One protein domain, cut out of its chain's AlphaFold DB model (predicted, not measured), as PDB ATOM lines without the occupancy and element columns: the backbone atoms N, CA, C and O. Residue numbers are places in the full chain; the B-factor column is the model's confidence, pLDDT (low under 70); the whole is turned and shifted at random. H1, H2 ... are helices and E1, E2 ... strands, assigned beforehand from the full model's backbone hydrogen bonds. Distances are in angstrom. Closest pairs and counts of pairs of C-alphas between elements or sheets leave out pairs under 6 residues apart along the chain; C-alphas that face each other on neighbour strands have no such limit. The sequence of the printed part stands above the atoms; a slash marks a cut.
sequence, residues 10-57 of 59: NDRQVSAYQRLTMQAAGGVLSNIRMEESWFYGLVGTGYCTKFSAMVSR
ATOM      1  N   ASN A  10     -36.662  -1.872 -44.951       82.56
ATOM      2  CA  ASN A  10     -35.681  -1.860 -43.876       82.56
ATOM      3  C   ASN A  10     -34.259  -1.816 -44.445       82.56
ATOM      4  O   ASN A  10     -33.465  -0.978 -44.026       82.56
ATOM      5  N   ASP A  11     -33.950  -2.635 -45.454       87.44
ATOM      6  CA  ASP A  11     -32.607  -2.659 -46.044       87.44
ATOM      7  C   ASP A  11     -32.276  -1.347 -46.763       87.44
ATOM      8  O   ASP A  11     -31.147  -0.856 -46.673       87.44
ATOM      9  N   ARG A  12     -33.256  -0.732 -47.444       87.56
ATOM     10  CA  ARG A  12     -33.075   0.589 -48.069       87.56
ATOM     11  C   ARG A  12     -32.798   1.672 -47.034       87.56
ATOM     12  O   ARG A  12     -31.895   2.484 -47.238       87.56
ATOM     13  N   GLN A  13     -33.545   1.677 -45.934       89.44
ATOM     14  CA  GLN A  13     -33.354   2.631 -44.844       89.44
ATOM     15  C   GLN A  13     -31.985   2.450 -44.183       89.44
ATOM     16  O   GLN A  13     -31.252   3.427 -44.041       89.44
ATOM     17  N   VAL A  14     -31.593   1.210 -43.871       91.94
ATOM     18  CA  VAL A  14     -30.268   0.885 -43.316       91.94
ATOM     19  C   VAL A  14     -29.161   1.344 -44.260       91.94
ATOM     20  O   VAL A  14     -28.245   2.043 -43.833       91.94
ATOM     21  N   SER A  15     -29.268   1.029 -45.552       91.25
ATOM     22  CA  SER A  15     -28.266   1.411 -46.554       91.25
ATOM     23  C   SER A  15     -28.137   2.930 -46.694       91.25
ATOM     24  O   SER A  15     -27.029   3.463 -46.783       91.25
ATOM     25  N   ALA A  16     -29.259   3.654 -46.718       91.38
ATOM     26  CA  ALA A  16     -29.261   5.110 -46.828       91.38
ATOM     27  C   ALA A  16     -28.715   5.781 -45.556       91.38
ATOM     28  O   ALA A  16     -27.922   6.719 -45.650       91.38
ATOM     29  N   TYR A  17     -29.069   5.263 -44.379       91.81
ATOM     30  CA  TYR A  17     -28.544   5.745 -43.105       91.81
ATOM     31  C   TYR A  17     -27.041   5.475 -42.957       91.81
ATOM     32  O   TYR A  17     -26.300   6.375 -42.576       91.81
ATOM     33  N   GLN A  18     -26.556   4.291 -43.344       93.62
ATOM     34  CA  GLN A  18     -25.121   3.980 -43.367       93.62
ATOM     35  C   GLN A  18     -24.339   4.941 -44.270       93.62
ATOM     36  O   GLN A  18     -23.251   5.391 -43.922       93.62
ATOM     37  N   ARG A  19     -24.895   5.310 -45.431       92.75
ATOM     38  CA  ARG A  19     -24.278   6.328 -46.298       92.75
ATOM     39  C   ARG A  19     -24.222   7.694 -45.622       92.75
ATOM     40  O   ARG A  19     -23.201   8.368 -45.728       92.75
ATOM     41  N   LEU A  20     -25.280   8.085 -44.915       93.06
ATOM     42  CA  LEU A  20     -25.323   9.341 -44.166       93.06
ATOM     43  C   LEU A  20     -24.284   9.361 -43.030       93.06
ATOM     44  O   LEU A  20     -23.578  10.353 -42.866       93.06
ATOM     45  N   THR A  21     -24.148   8.276 -42.265       92.19
ATOM     46  CA  THR A  21     -23.168   8.198 -41.166       92.19
ATOM     47  C   THR A  21     -21.731   8.195 -41.677       92.19
ATOM     48  O   THR A  21     -20.883   8.874 -41.096       92.19
ATOM     49  N   MET A  22     -21.454   7.530 -42.805       92.50
ATOM     50  CA  MET A  22     -20.153   7.626 -43.478       92.50
ATOM     51  C   MET A  22     -19.835   9.069 -43.897       92.50
ATOM     52  O   MET A  22     -18.713   9.529 -43.695       92.50
ATOM     53  N   GLN A  23     -20.820   9.813 -44.414       90.81
ATOM     54  CA  GLN A  23     -20.654  11.231 -44.769       90.81
ATOM     55  C   GLN A  23     -20.431  12.136 -43.547       90.81
ATOM     56  O   GLN A  23     -19.732  13.146 -43.643       90.81
ATOM     57  N   ALA A  24     -20.982  11.776 -42.384       90.38
ATOM     58  CA  ALA A  24     -20.793  12.532 -41.149       90.38
ATOM     59  C   ALA A  24     -19.321  12.562 -40.694       90.38
ATOM     60  O   ALA A  24     -18.900  13.542 -40.071       90.38
ATOM     61  N   ALA A  25     -18.537  11.531 -41.040       89.50
ATOM     62  CA  ALA A  25     -17.121  11.360 -40.695       89.50
ATOM     63  C   ALA A  25     -16.825  11.621 -39.203       89.50
ATOM     64  O   ALA A  25     -15.957  12.419 -38.857       89.50
ATOM     65  N   GLY A  26     -17.606  10.994 -38.318       84.94
ATOM     66  CA  GLY A  26     -17.472  11.142 -36.863       84.94
ATOM     67  C   GLY A  26     -18.142  12.386 -36.266       84.94
ATOM     68  O   GLY A  26     -18.122  12.553 -35.051       84.94
ATOM     69  N   GLY A  27     -18.762  13.243 -37.084       88.12
ATOM     70  CA  GLY A  27     -19.603  14.339 -36.602       88.12
ATOM     71  C   GLY A  27     -20.942  13.860 -36.031       88.12
ATOM     72  O   GLY A  27     -21.452  12.798 -36.392       88.12
ATOM     73  N   VAL A  28     -21.538  14.675 -35.163       91.12
ATOM     74  CA  VAL A  28     -22.860  14.417 -34.584       91.12
ATOM     75  C   VAL A  28     -23.928  14.766 -35.613       91.12
ATOM     76  O   VAL A  28     -24.014  15.906 -36.078       91.12
ATOM     77  N   LEU A  29     -24.748  13.779 -35.974       92.44
ATOM     78  CA  LEU A  29     -25.906  13.972 -36.841       92.44
ATOM     79  C   LEU A  29     -27.064  14.581 -36.047       92.44
ATOM     80  O   LEU A  29     -27.438  14.083 -34.988       92.44
ATOM     81  N   SER A  30     -27.660  15.636 -36.587       92.94
ATOM     82  CA  SER A  30     -28.806  16.343 -36.014       92.94
ATOM     83  C   SER A  30     -29.824  16.676 -37.102       92.94
ATOM     84  O   SER A  30     -29.486  16.708 -38.284       92.94
ATOM     85  N   ASN A  31     -31.081  16.904 -36.710       93.25
ATOM     86  CA  ASN A  31     -32.174  17.235 -37.634       93.25
ATOM     87  C   ASN A  31     -32.265  16.243 -38.815       93.25
ATOM     88  O   ASN A  31     -32.221  16.620 -39.987       93.25
ATOM     89  N   ILE A  32     -32.294  14.950 -38.476       92.69
ATOM     90  CA  ILE A  32     -32.358  13.867 -39.456       92.69
ATOM     91  C   ILE A  32     -33.747  13.873 -40.092       92.69
ATOM     92  O   ILE A  32     -34.760  13.787 -39.399       92.69
ATOM     93  N   ARG A  33     -33.787  13.927 -41.420       94.25
ATOM     94  CA  ARG A  33     -34.996  13.863 -42.231       94.25
ATOM     95  C   ARG A  33     -34.929  12.655 -43.152       94.25
ATOM     96  O   ARG A  33     -33.930  12.432 -43.835       94.25
ATOM     97  N   MET A  34     -36.015  11.894 -43.163       91.62
ATOM     98  CA  MET A  34     -36.210  10.749 -44.042       91.62
ATOM     99  C   MET A  34     -37.292  11.084 -45.065       91.62
ATOM    100  O   MET A  34     -38.374  11.537 -44.700       91.62
ATOM    101  N   GLU A  35     -36.995  10.856 -46.339       91.25
ATOM    102  CA  GLU A  35     -37.931  11.020 -47.446       91.25
ATOM    103  C   GLU A  35     -38.012   9.717 -48.235       91.25
ATOM    104  O   GLU A  35     -36.991   9.134 -48.612       91.25
ATOM    105  N   GLU A  36     -39.234   9.268 -48.496       87.19
ATOM    106  CA  GLU A  36     -39.505   8.107 -49.336       87.19
ATOM    107  C   GLU A  36     -40.255   8.562 -50.583       87.19
ATOM    108  O   GLU A  36     -41.263   9.265 -50.502       87.19
ATOM    109  N   SER A  37     -39.756   8.165 -51.750       86.12
ATOM    110  CA  SER A  37     -40.416   8.403 -53.026       86.12
ATOM    111  C   SER A  37     -40.496   7.116 -53.830       86.12
ATOM    112  O   SER A  37     -39.612   6.258 -53.782       86.12
ATOM    113  N   TRP A  38     -41.596   6.959 -54.555       83.19
ATOM    114  CA  TRP A  38     -41.831   5.804 -55.402       83.19
ATOM    115  C   TRP A  38     -42.516   6.229 -56.690       83.19
ATOM    116  O   TRP A  38     -43.224   7.236 -56.734       83.19
ATOM    117  N   PHE A  39     -42.287   5.462 -57.748       83.06
ATOM    118  CA  PHE A  39     -42.952   5.674 -59.023       83.06
ATOM    119  C   PHE A  39     -43.310   4.337 -59.664       83.06
ATOM    120  O   PHE A  39     -42.560   3.363 -59.564       83.06
ATOM    121  N   TYR A  40     -44.451   4.308 -60.349       79.50
ATOM    122  CA  TYR A  40     -44.820   3.196 -61.217       79.50
ATOM    123  C   TYR A  40     -44.314   3.480 -62.626       79.50
ATOM    124  O   TYR A  40     -44.714   4.457 -63.256       79.50
ATOM    125  N   GLY A  41     -43.420   2.628 -63.111       77.75
ATOM    126  CA  GLY A  41     -43.024   2.568 -64.510       77.75
ATOM    127  C   GLY A  41     -43.678   1.378 -65.208       77.75
ATOM    128  O   GLY A  41     -44.107   0.416 -64.575       77.75
ATOM    129  N   LEU A  42     -43.693   1.415 -66.541       75.62
ATOM    130  CA  LEU A  42     -44.191   0.320 -67.388       75.62
ATOM    131  C   LEU A  42     -43.499  -1.030 -67.114       75.62
ATOM    132  O   LEU A  42     -44.094  -2.077 -67.343       75.62
ATOM    133  N   VAL A  43     -42.258  -1.003 -66.612       79.06
ATOM    134  CA  VAL A  43     -41.409  -2.188 -66.382       79.06
ATOM    135  C   VAL A  43     -41.183  -2.482 -64.888       79.06
ATOM    136  O   VAL A  43     -40.338  -3.300 -64.541       79.06
ATOM    137  N   GLY A  44     -41.912  -1.822 -63.980       77.50
ATOM    138  CA  GLY A  44     -41.816  -2.088 -62.542       77.50
ATOM    139  C   GLY A  44     -42.028  -0.863 -61.655       77.50
ATOM    140  O   GLY A  44     -42.268   0.245 -62.128       77.50
ATOM    141  N   THR A  45     -41.921  -1.073 -60.342       82.19
ATOM    142  CA  THR A  45     -42.016  -0.003 -59.339       82.19
ATOM    143  C   THR A  45     -40.615   0.392 -58.889       82.19
ATOM    144  O   THR A  45     -39.850  -0.457 -58.432       82.19
ATOM    145  N   GLY A  46     -40.272   1.671 -59.012       82.31
ATOM    146  CA  GLY A  46     -39.044   2.218 -58.447       82.31
ATOM    147  C   GLY A  46     -39.284   2.723 -57.030       82.31
ATOM    148  O   GLY A  46     -40.265   3.427 -56.794       82.31
ATOM    149  N   TYR A  47     -38.381   2.399 -56.104       84.25
ATOM    150  CA  TYR A  47     -38.401   2.894 -54.725       84.25
ATOM    151  C   TYR A  47     -37.104   3.637 -54.409       84.25
ATOM    152  O   TYR A  47     -36.015   3.140 -54.697       84.25
ATOM    153  N   CYS A  48     -37.217   4.794 -53.767       86.38
ATOM    154  CA  CYS A  48     -36.091   5.599 -53.325       86.38
ATOM    155  C   CYS A  48     -36.294   6.025 -51.869       86.38
ATOM    156  O   CYS A  48     -37.344   6.547 -51.499       86.38
ATOM    157  N   THR A  49     -35.265   5.808 -51.051       90.00
ATOM    158  CA  THR A  49     -35.209   6.255 -49.659       90.00
ATOM    159  C   THR A  49     -34.031   7.210 -49.526       90.00
ATOM    160  O   THR A  49     -32.890   6.844 -49.820       90.00
ATOM    161  N   LYS A  50     -34.299   8.436 -49.085       91.50
ATOM    162  CA  LYS A  50     -33.307   9.495 -48.925       91.50
ATOM    163  C   LYS A  50     -33.245   9.921 -47.465       91.50
ATOM    164  O   LYS A  50     -34.265  10.226 -46.858       91.50
ATOM    165  N   PHE A  51     -32.032   9.971 -46.930       93.81
ATOM    166  CA  PHE A  51     -31.747  10.531 -45.616       93.81
ATOM    167  C   PHE A  51     -30.939  11.816 -45.782       93.81
ATOM    168  O   PHE A  51     -29.970  11.852 -46.541       93.81
ATOM    169  N   SER A  52     -31.332  12.861 -45.068       94.06
ATOM    170  CA  SER A  52     -30.584  14.108 -44.939       94.06
ATOM    171  C   SER A  52     -30.463  14.480 -43.467       94.06
ATOM    172  O   SER A  52     -31.309  14.119 -42.656       94.06
ATOM    173  N   ALA A  53     -29.379  15.154 -43.099       94.75
ATOM    174  CA  ALA A  53     -29.142  15.596 -41.732       94.75
ATOM    175  C   ALA A  53     -28.149  16.758 -41.715       94.75
ATOM    176  O   ALA A  53     -27.391  16.953 -42.666       94.75
ATOM    177  N   MET A  54     -28.133  17.499 -40.614       94.50
ATOM    178  CA  MET A  54     -27.091  18.469 -40.303       94.50
ATOM    179  C   MET A  54     -25.982  17.799 -39.494       94.50
ATOM    180  O   MET A  54     -26.250  17.116 -38.505       94.50
ATOM    181  N   VAL A  55     -24.732  18.009 -39.901       93.50
ATOM    182  CA  VAL A  55     -23.546  17.492 -39.204       93.50
ATOM    183  C   VAL A  55     -22.968  18.605 -38.332       93.50
ATOM    184  O   VAL A  55     -22.627  19.667 -38.845       93.50
ATOM    185  N   SER A  56     -22.815  18.353 -37.032       91.88
ATOM    186  CA  SER A  56     -22.051  19.213 -36.122       91.88
ATOM    187  C   SER A  56     -20.720  18.548 -35.771       91.88
ATOM    188  O   SER A  56     -20.680  17.363 -35.434       91.88
ATOM    189  N   ARG A  57     -19.619  19.295 -35.868       84.44
ATOM    190  CA  ARG A  57     -18.279  18.858 -35.461       84.44
ATOM    191  C   ARG A  57     -17.769  19.865 -34.439       84.44
ATOM    192  O   ARG A  57     -17.750  21.056 -34.739       84.44
TER     193      ARG A  57
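What this domain is: This is residues 10 to 57 of the 59 residues of an uncharacterized protein of Leptospira koniambonensis (UniProt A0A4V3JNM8). A long two-stranded hairpin, E1 and E2, makes the longest axis; H1 packs mainly on E2, and the tip, residues 40 to 45, sticks out. The printed part has 48 residues, with one named helix and two antiparallel strands in the order H1, E1, E2, class mixed. It is a loose rod, 45 by 16 by 14 A, radius of gyration of the C-alphas 13.2 A.

How they stand to each other: In H1, residues 10 to 24, every O i to N i+4 pair is within hydrogen-bond range. Its closest C-alphas to E2, residues 44 to 56, are Ala 24 and Val 55, 6.0 A. E1, residues 28 to 41, bends by 65 degrees at residue 31. E1 and E2 form a hairpin, antiparallel at 166 degrees; N 30 and O 54 are within hydrogen-bond range, 2.8 A.

Where its parts are: H1 runs 20.9 A from C-alpha 10 at (-35.681, -1.860, -43.876). E1 spans 38.0 A; E2, 39.3 A, ends at C-alpha 56, (-22.051, 19.213, -36.122).

The domain as a whole: The two farthest C-alphas, Leu 42 and Arg 57, are 45.1 A apart. The printed part has no cut, both links are tight, and no printed residue is under pLDDT 70.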